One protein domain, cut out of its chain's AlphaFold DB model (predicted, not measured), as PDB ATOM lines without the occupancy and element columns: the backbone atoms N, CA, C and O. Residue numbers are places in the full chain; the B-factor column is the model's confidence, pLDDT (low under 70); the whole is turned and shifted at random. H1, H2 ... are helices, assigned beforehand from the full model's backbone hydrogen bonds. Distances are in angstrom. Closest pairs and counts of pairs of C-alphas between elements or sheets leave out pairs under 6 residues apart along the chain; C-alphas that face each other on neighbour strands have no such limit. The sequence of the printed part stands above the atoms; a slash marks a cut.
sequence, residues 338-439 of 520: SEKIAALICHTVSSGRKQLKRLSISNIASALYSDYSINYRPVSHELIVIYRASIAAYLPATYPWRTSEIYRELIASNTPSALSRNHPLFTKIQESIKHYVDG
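Overview. This is residues 338 to 439 of the 520 residues of an uncharacterized protein of Uncinula necator (UniProt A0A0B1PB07). Five short helices, H1 to H5, cross one another in a compact body, and a sixth, H6, packs on H3 at one end of the longest axis. Residues 412 to 425 form the long unnamed stretch that leads from H5 to H6. The printed part has 102 residues with six named helices, H1 to H6 in chain order, and no named strand: all helix. It is compact, with a radius of gyration of the C-alphas of 13.5 A, and spans 41 by 27 by 24 A.

Arrangement. Begin at H1, residues 338 to 350; its residues 341 to 345 alone touch H2, residues 361 to 371, closest at C-alphas 345 and 364, 7.0 A apart, about perpendicular at 83 degrees. H2 is the hub and touches H3, residues 377 to 386, with C-alphas 365 and 381 closest at 4.8 A, at a steep tilt of 57 degrees, opposite ways. H4, residues 388 to 394, touches H1 at residues 338 to 342 alone; C-alphas 391 and 338 are closest, 4.8 A. H5, residues 405 to 411, touches H4, closest at C-alphas 410 and 388, 5.0 A, and only just touches H2, with 3 pairs of C-alphas within 8 A, closest 406 and 361 at 5.9 A. H6, residues 426 to 437, touches H3 with residues 429 to 433 alone, closest at C-alphas 433 and 379, 5.8 A; H5 and H6 are apart. Every O i to N i+4 pair is within hydrogen-bond range in H1, H2, H3, H5 and H6, and 2 of 3 in H4.

Along the chain. Find C-alpha 338 at (161.138, 182.884, 110.053); H1 runs 18.3 A from there to C-alpha 350. H2 covers 14.9 A, H3 14.5 A, and H4 and H5 10.2 A each. H6 runs 16.4 A to C-alpha 437 at (153.767, 184.239, 102.033).

Size, cuts and confidence. Look at the C-alphas of Thr 398 and Pro 424, the two farthest apart, 41.9 A. The printed part has no cut, the link from H5 to H6 is long, and no printed residue is under 70 in pLDDT.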
ATOM      1  N   SER A 338     160.614 182.197 108.868       96.88
ATOM      2  CA  SER A 338     161.138 182.884 110.053       96.88
ATOM      3  C   SER A 338     162.279 182.130 110.728       96.88
ATOM      4  O   SER A 338     163.264 182.750 111.121       96.88
ATOM      5  N   GLU A 339     162.163 180.807 110.841       95.81
ATOM      6  CA  GLU A 339     163.174 179.954 111.464       95.81
ATOM      7  C   GLU A 339     164.448 179.890 110.615       95.81
ATOM      8  O   GLU A 339     165.537 180.116 111.136       95.81
ATOM      9  N   LYS A 340     164.322 179.716 109.289       95.88
ATOM     10  CA  LYS A 340     165.469 179.742 108.363       95.88
ATOM     11  C   LYS A 340     166.224 181.075 108.420       95.88
ATOM     12  O   LYS A 340     167.456 181.100 108.434       95.88
ATOM     13  N   ILE A 341     165.501 182.198 108.498       97.69
ATOM     14  CA  ILE A 341     166.106 183.532 108.643       97.69
ATOM     15  C   ILE A 341     166.782 183.686 110.015       97.69
ATOM     16  O   ILE A 341     167.891 184.218 110.089       97.69
ATOM     17  N   ALA A 342     166.155 183.214 111.095       97.81
ATOM     18  CA  ALA A 342     166.734 183.268 112.436       97.81
ATOM     19  C   ALA A 342     168.010 182.420 112.552       97.81
ATOM     20  O   ALA A 342     169.010 182.896 113.092       97.81
ATOM     21  N   ALA A 343     168.023 181.220 111.971       97.00
ATOM     22  CA  ALA A 343     169.207 180.373 111.917       97.00
ATOM     23  C   ALA A 343     170.348 181.034 111.143       97.00
ATOM     24  O   ALA A 343     171.480 181.064 111.626       97.00
ATOM     25  N   LEU A 344     170.054 181.669 110.000       97.00
ATOM     26  CA  LEU A 344     171.040 182.461 109.263       97.00
ATOM     27  C   LEU A 344     171.622 183.592 110.124       97.00
ATOM     28  O   LEU A 344     172.838 183.810 110.106       97.00
ATOM     29  N   ILE A 345     170.791 184.305 110.891       97.56
ATOM     30  CA  ILE A 345     171.230 185.374 111.803       97.56
ATOM     31  C   ILE A 345     172.152 184.808 112.897       97.56
ATOM     32  O   ILE A 345     173.269 185.303 113.073       97.56
ATOM     33  N   CYS A 346     171.720 183.761 113.606       96.88
ATOM     34  CA  CYS A 346     172.483 183.133 114.687       96.88
ATOM     35  C   CYS A 346     173.807 182.548 114.189       96.88
ATOM     36  O   CYS A 346     174.858 182.808 114.778       96.88
ATOM     37  N   HIS A 347     173.784 181.851 113.053       95.81
ATOM     38  CA  HIS A 347     174.980 181.328 112.405       95.81
ATOM     39  C   HIS A 347     175.938 182.441 111.966       95.81
ATOM     40  O   HIS A 347     177.152 182.335 112.135       95.81
ATOM     41  N   THR A 348     175.420 183.546 111.423       94.94
ATOM     42  CA  THR A 348     176.249 184.689 111.006       94.94
ATOM     43  C   THR A 348     177.053 185.265 112.174       94.94
ATOM     44  O   THR A 348     178.205 185.669 112.000       94.94
ATOM     45  N   VAL A 349     176.462 185.273 113.370       95.12
ATOM     46  CA  VAL A 349     177.122 185.726 114.597       95.12
ATOM     47  C   VAL A 349     178.085 184.663 115.136       95.12
ATOM     48  O   VAL A 349     179.233 184.995 115.431       95.12
ATOM     49  N   SER A 350     177.665 183.394 115.230       93.31
ATOM     50  CA  SER A 350     178.478 182.303 115.800       93.31
ATOM     51  C   SER A 350     179.727 181.988 114.966       93.31
ATOM     52  O   SER A 350     180.810 181.779 115.514       93.31
ATOM     53  N   SER A 351     179.596 182.013 113.638       91.31
ATOM     54  CA  SER A 351     180.693 181.785 112.686       91.31
ATOM     55  C   SER A 351     181.667 182.962 112.591       91.31
ATOM     56  O   SER A 351     182.732 182.837 111.990       91.31
ATOM     57  N   GLY A 352     181.311 184.122 113.156       89.06
ATOM     58  CA  GLY A 352     182.079 185.356 113.011       89.06
ATOM     59  C   GLY A 352     181.940 186.025 111.639       89.06
ATOM     60  O   GLY A 352     182.683 186.967 111.370       89.06
ATOM     61  N   ARG A 353     180.980 185.604 110.791       83.50
ATOM     62  CA  ARG A 353     180.698 186.227 109.477       83.50
ATOM     63  C   ARG A 353     180.433 187.728 109.571       83.50
ATOM     64  O   ARG A 353     180.726 188.490 108.643       83.50
ATOM     65  N   LYS A 354     179.831 188.150 110.680       89.88
ATOM     66  CA  LYS A 354     179.614 189.551 111.029       89.88
ATOM     67  C   LYS A 354     179.486 189.675 112.542       89.88
ATOM     68  O   LYS A 354     178.843 188.860 113.196       89.88
ATOM     69  N   GLN A 355     180.053 190.738 113.100       91.25
ATOM     70  CA  GLN A 355     179.830 191.075 114.502       91.25
ATOM     71  C   GLN A 355     178.366 191.475 114.717       91.25
ATOM     72  O   GLN A 355     177.851 192.326 113.992       91.25
ATOM     73  N   LEU A 356     177.737 190.933 115.762       93.06
ATOM     74  CA  LEU A 356     176.346 191.213 116.135       93.06
ATOM     75  C   LEU A 356     176.030 192.718 116.229       93.06
ATOM     76  O   LEU A 356     174.972 193.157 115.795       93.06
ATOM     77  N   LYS A 357     176.974 193.529 116.734       90.62
ATOM     78  CA  LYS A 357     176.825 194.994 116.849       90.62
ATOM     79  C   LYS A 357     176.651 195.718 115.507       90.62
ATOM     80  O   LYS A 357     176.224 196.861 115.511       90.62
ATOM     81  N   ARG A 358     177.042 195.090 114.394       91.56
ATOM     82  CA  ARG A 358     177.002 195.650 113.031       91.56
ATOM     83  C   ARG A 358     176.022 194.904 112.126       91.56
ATOM     84  O   ARG A 358     176.114 195.023 110.904       91.56
ATOM     85  N   LEU A 359     175.202 194.026 112.697       95.25
ATOM     86  CA  LEU A 359     174.237 193.233 111.954       95.25
ATOM     87  C   LEU A 359     172.936 194.030 111.855       95.25
ATOM     88  O   LEU A 359     172.418 194.460 112.879       95.25
ATOM     89  N   SER A 360     172.421 194.199 110.640       95.88
ATOM     90  CA  SER A 360     171.168 194.905 110.333       95.88
ATOM     91  C   SER A 360     170.325 194.108 109.338       95.88
ATOM     92  O   SER A 360     170.848 193.231 108.638       95.88
ATOM     93  N   ILE A 361     169.034 194.422 109.215       96.31
ATOM     94  CA  ILE A 361     168.101 193.815 108.256       96.31
ATOM     95  C   ILE A 361     168.666 193.910 106.839       96.31
ATOM     96  O   ILE A 361     168.627 192.935 106.095       96.31
ATOM     97  N   SER A 362     169.282 195.033 106.465       94.94
ATOM     98  CA  SER A 362     169.890 195.204 105.136       94.94
ATOM     99  C   SER A 362     171.034 194.212 104.873       94.94
ATOM    100  O   SER A 362     171.206 193.713 103.752       94.94
ATOM    101  N   ASN A 363     171.829 193.893 105.903       95.00
ATOM    102  CA  ASN A 363     172.898 192.897 105.810       95.00
ATOM    103  C   ASN A 363     172.321 191.484 105.683       95.00
ATOM    104  O   ASN A 363     172.738 190.740 104.795       95.00
ATOM    105  N   ILE A 364     171.325 191.158 106.506       96.75
ATOM    106  CA  ILE A 364     170.636 189.864 106.485       96.75
ATOM    107  C   ILE A 364     169.890 189.651 105.168       96.75
ATOM    108  O   ILE A 364     170.020 188.592 104.575       96.75
ATOM    109  N   ALA A 365     169.212 190.666 104.635       96.50
ATOM    110  CA  ALA A 365     168.547 190.606 103.334       96.50
ATOM    111  C   ALA A 365     169.531 190.283 102.200       96.50
ATOM    112  O   ALA A 365     169.195 189.562 101.265       96.50
ATOM    113  N   SER A 366     170.758 190.803 102.288       94.94
ATOM    114  CA  SER A 366     171.805 190.537 101.296       94.94
ATOM    115  C   SER A 366     172.351 189.113 101.417       94.94
ATOM    116  O   SER A 366     172.546 188.459 100.395       94.94
ATOM    117  N   ALA A 367     172.552 188.623 102.643       95.12
ATOM    118  CA  ALA A 367     172.945 187.239 102.898       95.12
ATOM    119  C   ALA A 367     171.849 186.265 102.445       95.12
ATOM    120  O   ALA A 367     172.116 185.372 101.657       95.12
ATOM    121  N   LEU A 368     170.592 186.518 102.817       95.50
ATOM    122  CA  LEU A 368     169.434 185.717 102.424       95.50
ATOM    123  C   LEU A 368     169.274 185.650 100.895       95.50
ATOM    124  O   LEU A 368     169.036 184.582 100.347       95.50
ATOM    125  N   TYR A 369     169.452 186.771 100.190       95.75
ATOM    126  CA  TYR A 369     169.445 186.802  98.722       95.75
ATOM    127  C   TYR A 369     170.590 185.991  98.088       95.75
ATOM    128  O   TYR A 369     170.436 185.422  97.005       95.75
ATOM    129  N   SER A 370     171.754 185.976  98.739       92.38
ATOM    130  CA  SER A 370     172.953 185.300  98.236       92.38
ATOM    131  C   SER A 370     172.899 183.797  98.487       92.38
ATOM    132  O   SER A 370     173.244 183.025  97.592       92.38
ATOM    133  N   ASP A 371     172.439 183.418  99.677       92.81
ATOM    134  CA  ASP A 371     172.489 182.061 100.208       92.81
ATOM    135  C   ASP A 371     171.239 181.238  99.808       92.81
ATOM    136  O   ASP A 371     171.293 180.015  99.793       92.81
ATOM    137  N   TYR A 372     170.118 181.867  99.416       92.38
ATOM    138  CA  TYR A 372     168.865 181.175  99.043       92.38
ATOM    139  C   TYR A 372     168.399 181.453  97.608       92.38
ATOM    140  O   TYR A 372     168.814 182.411  96.955       92.38
ATOM    141  N   SER A 373     167.484 180.621  97.101       86.56
ATOM    142  CA  SER A 373     166.857 180.680  95.767       86.56
ATOM    143  C   SER A 373     165.921 181.886  95.532       86.56
ATOM    144  O   SER A 373     164.889 181.778  94.871       86.56
ATOM    145  N   ILE A 374     166.272 183.068  96.048       92.00
ATOM    146  CA  ILE A 374     165.499 184.302  95.886       92.00
ATOM    147  C   ILE A 374     166.009 185.082  94.670       92.00
ATOM    148  O   ILE A 374     167.201 185.356  94.541       92.00
ATOM    149  N   ASN A 375     165.089 185.487  93.792       90.75
ATOM    150  CA  ASN A 375     165.429 186.156  92.529       90.75
ATOM    151  C   ASN A 375     165.724 187.654  92.677       90.75
ATOM    152  O   ASN A 375     166.459 188.216  91.867       90.75
ATOM    153  N   TYR A 376     165.188 188.310  93.710       94.50
ATOM    154  CA  TYR A 376     165.345 189.752  93.905       94.50
ATOM    155  C   TYR A 376     165.665 190.078  95.364       94.50
ATOM    156  O   TYR A 376     164.908 189.717  96.262       94.50
ATOM    157  N   ARG A 377     166.732 190.845  95.606       94.50
ATOM    158  CA  ARG A 377     167.096 191.318  96.952       94.50
ATOM    159  C   ARG A 377     165.956 192.057  97.686       94.50
ATOM    160  O   ARG A 377     165.819 191.838  98.888       94.50
ATOM    161  N   PRO A 378     165.109 192.880  97.027       96.38
ATOM    162  CA  PRO A 378     163.941 193.469  97.684       96.38
ATOM    163  C   PRO A 378     162.971 192.434  98.270       96.38
ATOM    164  O   PRO A 378     162.426 192.679  99.336       96.38
ATOM    165  N   VAL A 379     162.810 191.258  97.645       96.38
ATOM    166  CA  VAL A 379     161.979 190.173  98.202       96.38
ATOM    167  C   VAL A 379     162.554 189.704  99.537       96.38
ATOM    168  O   VAL A 379     161.815 189.586 100.504       96.38
ATOM    169  N   SER A 380     163.873 189.504  99.628       96.88
ATOM    170  CA  SER A 380     164.541 189.113 100.877       96.88
ATOM    171  C   SER A 380     164.313 190.125 102.000       96.88
ATOM    172  O   SER A 380     164.051 189.734 103.132       96.88
ATOM    173  N   HIS A 381     164.394 191.422 101.687       97.12
ATOM    174  CA  HIS A 381     164.137 192.481 102.660       97.12
ATOM    175  C   HIS A 381     162.682 192.462 103.140       97.12
ATOM    176  O   HIS A 381     162.434 192.468 104.341       97.12
ATOM    177  N   GLU A 382     161.724 192.392 102.213       97.06
ATOM    178  CA  GLU A 382     160.298 192.358 102.552       97.06
ATOM    179  C   GLU A 382     159.921 191.119 103.366       97.06
ATOM    180  O   GLU A 382     159.177 191.243 104.332       97.06
ATOM    181  N   LEU A 383     160.484 189.943 103.068       97.00
ATOM    182  CA  LEU A 383     160.250 188.744 103.879       97.00
ATOM    183  C   LEU A 383     160.729 188.924 105.325       97.00
ATOM    184  O   LEU A 383     160.015 188.546 106.250       97.00
ATOM    185  N   ILE A 384     161.891 189.549 105.542       97.56
ATOM    186  CA  ILE A 384     162.374 189.844 106.901       97.56
ATOM    187  C   ILE A 384     161.425 190.813 107.611       97.56
ATOM    188  O   ILE A 384     161.126 190.610 108.784       97.56
ATOM    189  N   VAL A 385     160.924 191.838 106.914       96.19
ATOM    190  CA  VAL A 385     159.982 192.816 107.483       96.19
ATOM    191  C   VAL A 385     158.634 192.175 107.822       96.19
ATOM    192  O   VAL A 385     158.110 192.425 108.907       96.19
ATOM    193  N   ILE A 386     158.089 191.334 106.937       95.12
ATOM    194  CA  ILE A 386     156.817 190.619 107.131       95.12
ATOM    195  C   ILE A 386     156.912 189.671 108.329       95.12
ATOM    196  O   ILE A 386     156.046 189.689 109.201       95.12
ATOM    197  N   TYR A 387     157.988 188.883 108.416       96.44
ATOM    198  CA  TYR A 387     158.173 187.881 109.470       96.44
ATOM    199  C   TYR A 387     158.938 188.400 110.698       96.44
ATOM    200  O   TYR A 387     159.344 187.603 111.542       96.44
ATOM    201  N   ARG A 388     159.143 189.717 110.845       96.06
ATOM    202  CA  ARG A 388     160.056 190.296 111.853       96.06
ATOM    203  C   ARG A 388     159.761 189.881 113.296       96.06
ATOM    204  O   ARG A 388     160.688 189.575 114.040       96.06
ATOM    205  N   ALA A 389     158.481 189.816 113.670       94.06
ATOM    206  CA  ALA A 389     158.059 189.411 115.009       94.06
ATOM    207  C   ALA A 389     158.362 187.927 115.263       94.06
ATOM    208  O   ALA A 389     158.917 187.576 116.302       94.06
ATOM    209  N   SER A 390     158.065 187.070 114.282       96.12
ATOM    210  CA  SER A 390     158.370 185.641 114.334       96.12
ATOM    211  C   SER A 390     159.877 185.395 114.374       96.12
ATOM    212  O   SER A 390     160.332 184.611 115.191       96.12
ATOM    213  N   ILE A 391     160.667 186.108 113.560       97.69
ATOM    214  CA  ILE A 391     162.138 186.026 113.570       97.69
ATOM    215  C   ILE A 391     162.684 186.427 114.944       97.69
ATOM    216  O   ILE A 391     163.498 185.703 115.509       97.69
ATOM    217  N   ALA A 392     162.224 187.550 115.507       96.19
ATOM    218  CA  ALA A 392     162.675 188.030 116.813       96.19
ATOM    219  C   ALA A 392     162.398 187.028 117.947       96.19
ATOM    220  O   ALA A 392     163.197 186.947 118.879       96.19
ATOM    221  N   ALA A 393     161.318 186.244 117.852       94.88
ATOM    222  CA  ALA A 393     160.984 185.204 118.824       94.88
ATOM    223  C   ALA A 393     161.982 184.028 118.841       94.88
ATOM    224  O   ALA A 393     162.101 183.358 119.863       94.88
ATOM    225  N   TYR A 394     162.717 183.799 117.747       95.50
ATOM    226  CA  TYR A 394     163.774 182.782 117.666       95.50
ATOM    227  C   TYR A 394     165.161 183.302 118.079       95.50
ATOM    228  O   TYR A 394     166.087 182.511 118.257       95.50
ATOM    229  N   LEU A 395     165.345 184.621 118.214       95.88
ATOM    230  CA  LEU A 395     166.633 185.198 118.610       95.88
ATOM    231  C   LEU A 395     166.786 185.223 120.141       95.88
ATOM    232  O   LEU A 395     165.805 185.459 120.852       95.88
ATOM    233  N   PRO A 396     168.010 185.062 120.685       94.88
ATOM    234  CA  PRO A 396     168.226 185.129 122.126       94.88
ATOM    235  C   PRO A 396     167.739 186.450 122.729       94.88
ATOM    236  O   PRO A 396     168.105 187.538 122.286       94.88
ATOM    237  N   ALA A 397     166.955 186.363 123.803       91.06
ATOM    238  CA  ALA A 397     166.472 187.530 124.542       91.06
ATOM    239  C   ALA A 397     167.510 188.086 125.542       91.06
ATOM    240  O   ALA A 397     167.207 188.976 126.333       91.06
ATOM    241  N   THR A 398     168.734 187.562 125.541       92.00
ATOM    242  CA  THR A 398     169.800 187.935 126.474       92.00
ATOM    243  C   THR A 398     170.681 189.055 125.916       92.00
ATOM    244  O   THR A 398     170.667 189.379 124.726       92.00
ATOM    245  N   TYR A 399     171.473 189.689 126.779       89.50
ATOM    246  CA  TYR A 399     172.586 190.522 126.323       89.50
ATOM    247  C   TYR A 399     173.641 189.634 125.633       89.50
ATOM    248  O   TYR A 399     173.903 188.541 126.136       89.50
ATOM    249  N   PRO A 400     174.272 190.054 124.514       92.31
ATOM    250  CA  PRO A 400     174.172 191.355 123.827       92.31
ATOM    251  C   PRO A 400     173.090 191.467 122.732       92.31
ATOM    252  O   PRO A 400     172.998 192.504 122.068       92.31
ATOM    253  N   TRP A 401     172.265 190.439 122.528       94.44
ATOM    254  CA  TRP A 401     171.277 190.374 121.444       94.44
ATOM    255  C   TRP A 401     170.207 191.456 121.523       94.44
ATOM    256  O   TRP A 401     170.036 192.188 120.551       94.44
ATOM    257  N   ARG A 402     169.573 191.649 122.687       92.50
ATOM    258  CA  ARG A 402     168.536 192.689 122.874       92.50
ATOM    259  C   ARG A 402     168.995 194.111 122.545       92.50
ATOM    260  O   ARG A 402     168.178 194.955 122.196       92.50
ATOM    261  N   THR A 403     170.293 194.382 122.664       92.75
ATOM    262  CA  THR A 403     170.893 195.698 122.387       92.75
ATOM    263  C   THR A 403     171.452 195.830 120.970       92.75
ATOM    264  O   THR A 403     171.969 196.885 120.610       92.75
ATOM    265  N   SER A 404     171.404 194.761 120.172       95.69
ATOM    266  CA  SER A 404     171.942 194.757 118.814       95.69
ATOM    267  C   SER A 404     171.073 195.560 117.847       95.69
ATOM    268  O   SER A 404     169.866 195.709 118.039       95.69
ATOM    269  N   GLU A 405     171.691 196.077 116.785       95.56
ATOM    270  CA  GLU A 405     170.997 196.842 115.745       95.56
ATOM    271  C   GLU A 405     169.900 196.007 115.070       95.56
ATOM    272  O   GLU A 405     168.753 196.443 115.049       95.56
ATOM    273  N   ILE A 406     170.209 194.772 114.658       96.00
ATOM    274  CA  ILE A 406     169.237 193.832 114.082       96.00
ATOM    275  C   ILE A 406     168.033 193.593 114.999       96.00
ATOM    276  O   ILE A 406     166.901 193.613 114.527       96.00
ATOM    277  N   TYR A 407     168.244 193.406 116.306       95.62
ATOM    278  CA  TYR A 407     167.139 193.149 117.231       95.62
ATOM    279  C   TYR A 407     166.237 194.378 117.358       95.62
ATOM    280  O   TYR A 407     165.018 194.240 117.308       95.62
ATOM    281  N   ARG A 408     166.820 195.585 117.438       95.00
ATOM    282  CA  ARG A 408     166.056 196.844 117.439       95.00
ATOM    283  C   ARG A 408     165.265 197.046 116.148       95.00
ATOM    284  O   ARG A 408     164.123 197.482 116.217       95.00
ATOM    285  N   GLU A 409     165.854 196.742 114.994       95.69
ATOM    286  CA  GLU A 409     165.171 196.858 113.703       95.69
ATOM    287  C   GLU A 409     164.000 195.869 113.588       95.69
ATOM    288  O   GLU A 409     162.933 196.248 113.120       95.69
ATOM    289  N   LEU A 410     164.149 194.632 114.075       95.88
ATOM    290  CA  LEU A 410     163.080 193.626 114.034       95.88
ATOM    291  C   LEU A 410     161.881 193.975 114.933       95.88
ATOM    292  O   LEU A 410     160.744 193.667 114.575       95.88
ATOM    293  N   ILE A 411     162.118 194.616 116.083       95.19
ATOM    294  CA  ILE A 411     161.052 195.018 117.023       95.19
ATOM    295  C   ILE A 411     160.488 196.419 116.748       95.19
ATOM    296  O   ILE A 411     159.503 196.813 117.372       95.19
ATOM    297  N   ALA A 412     161.096 197.192 115.843       93.44
ATOM    298  CA  ALA A 412     160.627 198.533 115.519       93.44
ATOM    299  C   ALA A 412     159.225 198.481 114.886       93.44
ATOM    300  O   ALA A 412     158.980 197.754 113.919       93.44
ATOM    301  N   SER A 413     158.305 199.305 115.395       81.00
ATOM    302  CA  SER A 413     156.926 199.393 114.889       81.00
ATOM    303  C   SER A 413     156.871 199.803 113.413       81.00
ATOM    304  O   SER A 413     156.065 199.269 112.649       81.00
ATOM    305  N   ASN A 414     157.798 200.670 112.996       83.75
ATOM    306  CA  ASN A 414     157.869 201.242 111.655       83.75
ATOM    307  C   ASN A 414     159.196 200.894 110.971       83.75
ATOM    308  O   ASN A 414     160.100 201.721 110.887       83.75
ATOM    309  N   THR A 415     159.307 199.669 110.455       86.12
ATOM    310  CA  THR A 415     160.380 199.332 109.506       86.12
ATOM    311  C   THR A 415     159.909 199.675 108.092       86.12
ATOM    312  O   THR A 415     158.892 199.122 107.662       86.12
ATOM    313  N   PRO A 416     160.580 200.590 107.368       82.94
ATOM    314  CA  PRO A 416     160.149 200.990 106.036       82.94
ATOM    315  C   PRO A 416     160.264 199.820 105.054       82.94
ATOM    316  O   PRO A 416     161.239 199.065 105.071       82.94
ATOM    317  N   SER A 417     159.271 199.699 104.172       86.62
ATOM    318  CA  SER A 417     159.370 198.814 103.013       86.62
ATOM    319  C   SER A 417     160.508 199.295 102.111       86.62
ATOM    320  O   SER A 417     160.631 200.488 101.826       86.62
ATOM    321  N   ALA A 418     161.341 198.365 101.646       83.19
ATOM    322  CA  ALA A 418     162.385 198.649 100.664       83.19
ATOM    323  C   ALA A 418     161.825 198.688  99.230       83.19
ATOM    324  O   ALA A 418     162.559 198.972  98.277       83.19
ATOM    325  N   LEU A 419     160.537 198.379  99.056       89.12
ATOM    326  CA  LEU A 419     159.890 198.269  97.762       89.12
ATOM    327  C   LEU A 419     159.258 199.604  97.335       89.12
ATOM    328  O   LEU A 419     158.165 199.976  97.756       89.12
ATOM    329  N   SER A 420     159.932 200.312  96.428       90.44
ATOM    330  CA  SER A 420     159.368 201.502  95.779       90.44
ATOM    331  C   SER A 420     158.312 201.116  94.740       90.44
ATOM    332  O   SER A 420     158.577 200.282  93.874       90.44
ATOM    333  N   ARG A 421     157.147 201.782  94.760       89.69
ATOM    334  CA  ARG A 421     156.099 201.634  93.725       89.69
ATOM    335  C   ARG A 421     156.594 201.971  92.317       89.69
ATOM    336  O   ARG A 421     156.060 201.451  91.347       89.69
ATOM    337  N   ASN A 422     157.642 202.787  92.217       91.62
ATOM    338  CA  ASN A 422     158.248 203.178  90.944       91.62
ATOM    339  C   ASN A 422     159.309 202.172  90.459       91.62
ATOM    340  O   ASN A 422     159.981 202.421  89.461       91.62
ATOM    341  N   HIS A 423     159.515 201.052  91.162       91.94
ATOM    342  CA  HIS A 423     160.475 200.038  90.740       91.94
ATOM    343  C   HIS A 423     159.975 199.333  89.461       91.94
ATOM    344  O   HIS A 423     158.851 198.831  89.450       91.94
ATOM    345  N   PRO A 424     160.794 199.189  88.401       92.12
ATOM    346  CA  PRO A 424     160.348 198.633  87.113       92.12
ATOM    347  C   PRO A 424     159.840 197.186  87.210       92.12
ATOM    348  O   PRO A 424     159.049 196.733  86.390       92.12
ATOM    349  N   LEU A 425     160.285 196.450  88.233       94.31
ATOM    350  CA  LEU A 425     159.859 195.076  88.522       94.31
ATOM    351  C   LEU A 425     158.886 194.974  89.707       94.31
ATOM    352  O   LEU A 425     158.743 193.888  90.263       94.31
ATOM    353  N   PHE A 426     158.255 196.076  90.128       93.75
ATOM    354  CA  PHE A 426     157.399 196.128  91.322       93.75
ATOM    355  C   PHE A 426     156.367 194.993  91.355       93.75
ATOM    356  O   PHE A 426     156.341 194.229  92.317       93.75
ATOM    357  N   THR A 427     155.608 194.798  90.271       94.06
ATOM    358  CA  THR A 427     154.591 193.739  90.169       94.06
ATOM    359  C   THR A 427     155.186 192.339  90.337       94.06
ATOM    360  O   THR A 427     154.668 191.542  91.111       94.06
ATOM    361  N   LYS A 428     156.326 192.053  89.688       94.06
ATOM    362  CA  LYS A 428     157.007 190.747  89.792       94.06
ATOM    363  C   LYS A 428     157.561 190.498  91.195       94.06
ATOM    364  O   LYS A 428     157.571 189.363  91.668       94.06
ATOM    365  N   ILE A 429     158.045 191.547  91.860       94.94
ATOM    366  CA  ILE A 429     158.536 191.469  93.238       94.94
ATOM    367  C   ILE A 429     157.370 191.213  94.196       94.94
ATOM    368  O   ILE A 429     157.468 190.296  95.008       94.94
ATOM    369  N   GLN A 430     156.258 191.950  94.070       95.75
ATOM    370  CA  GLN A 430     155.055 191.733  94.881       95.75
ATOM    371  C   GLN A 430     154.479 190.329  94.702       95.75
ATOM    372  O   GLN A 430     154.172 189.666  95.688       95.75
ATOM    373  N   GLU A 431     154.380 189.850  93.462       94.31
ATOM    374  CA  GLU A 431     153.924 188.493  93.167       94.31
ATOM    375  C   GLU A 431     154.856 187.444  93.787       94.31
ATOM    376  O   GLU A 431     154.400 186.494  94.417       94.31
ATOM    377  N   SER A 432     156.175 187.644  93.693       92.88
ATOM    378  CA  SER A 432     157.131 186.740  94.331       92.88
ATOM    379  C   SER A 432     157.008 186.744  95.854       92.88
ATOM    380  O   SER A 432     157.103 185.672  96.442       92.88
ATOM    381  N   ILE A 433     156.811 187.906  96.490       95.44
ATOM    382  CA  ILE A 433     156.571 188.007  97.940       95.44
ATOM    383  C   ILE A 433     155.304 187.234  98.299       95.44
ATOM    384  O   ILE A 433     155.349 186.379  99.179       95.44
ATOM    385  N   LYS A 434     154.208 187.470  97.568       93.81
ATOM    386  CA  LYS A 434     152.942 186.760  97.756       93.81
ATOM    387  C   LYS A 434     153.124 185.246  97.652       93.81
ATOM    388  O   LYS A 434     152.637 184.525  98.504       93.81
ATOM    389  N   HIS A 435     153.889 184.754  96.678       90.88
ATOM    390  CA  HIS A 435     154.154 183.319  96.553       90.88
ATOM    391  C   HIS A 435     154.911 182.718  97.744       90.88
ATOM    392  O   HIS A 435     154.637 181.575  98.093       90.88
ATOM    393  N   TYR A 436     155.836 183.448  98.371       92.12
ATOM    394  CA  TYR A 436     156.488 182.978  99.598       92.12
ATOM    395  C   TYR A 436     155.539 183.023 100.804       92.12
ATOM    396  O   TYR A 436     155.528 182.085 101.593       92.12
ATOM    397  N   VAL A 437     154.731 184.080 100.930       90.56
ATOM    398  CA  VAL A 437     153.767 184.239 102.033       90.56
ATOM    399  C   VAL A 437     152.648 183.198 101.962       90.56
ATOM    400  O   VAL A 437     152.314 182.595 102.976       90.56
ATOM    401  N   ASP A 438     152.130 182.929 100.763       89.06
ATOM    402  CA  ASP A 438     151.084 181.931 100.502       89.06
ATOM    403  C   ASP A 438     151.628 180.483 100.533       89.06
ATOM    404  O   ASP A 438     150.892 179.541 100.248       89.06
ATOM    405  N   GLY A 439     152.929 180.283 100.777       83.56
ATOM    406  CA  GLY A 439     153.569 178.961 100.791       83.56
ATOM    407  C   GLY A 439     153.762 178.306  99.414       83.56
ATOM    408  O   GLY A 439     154.264 177.188  99.334       83.56
TER     409      GLY A 439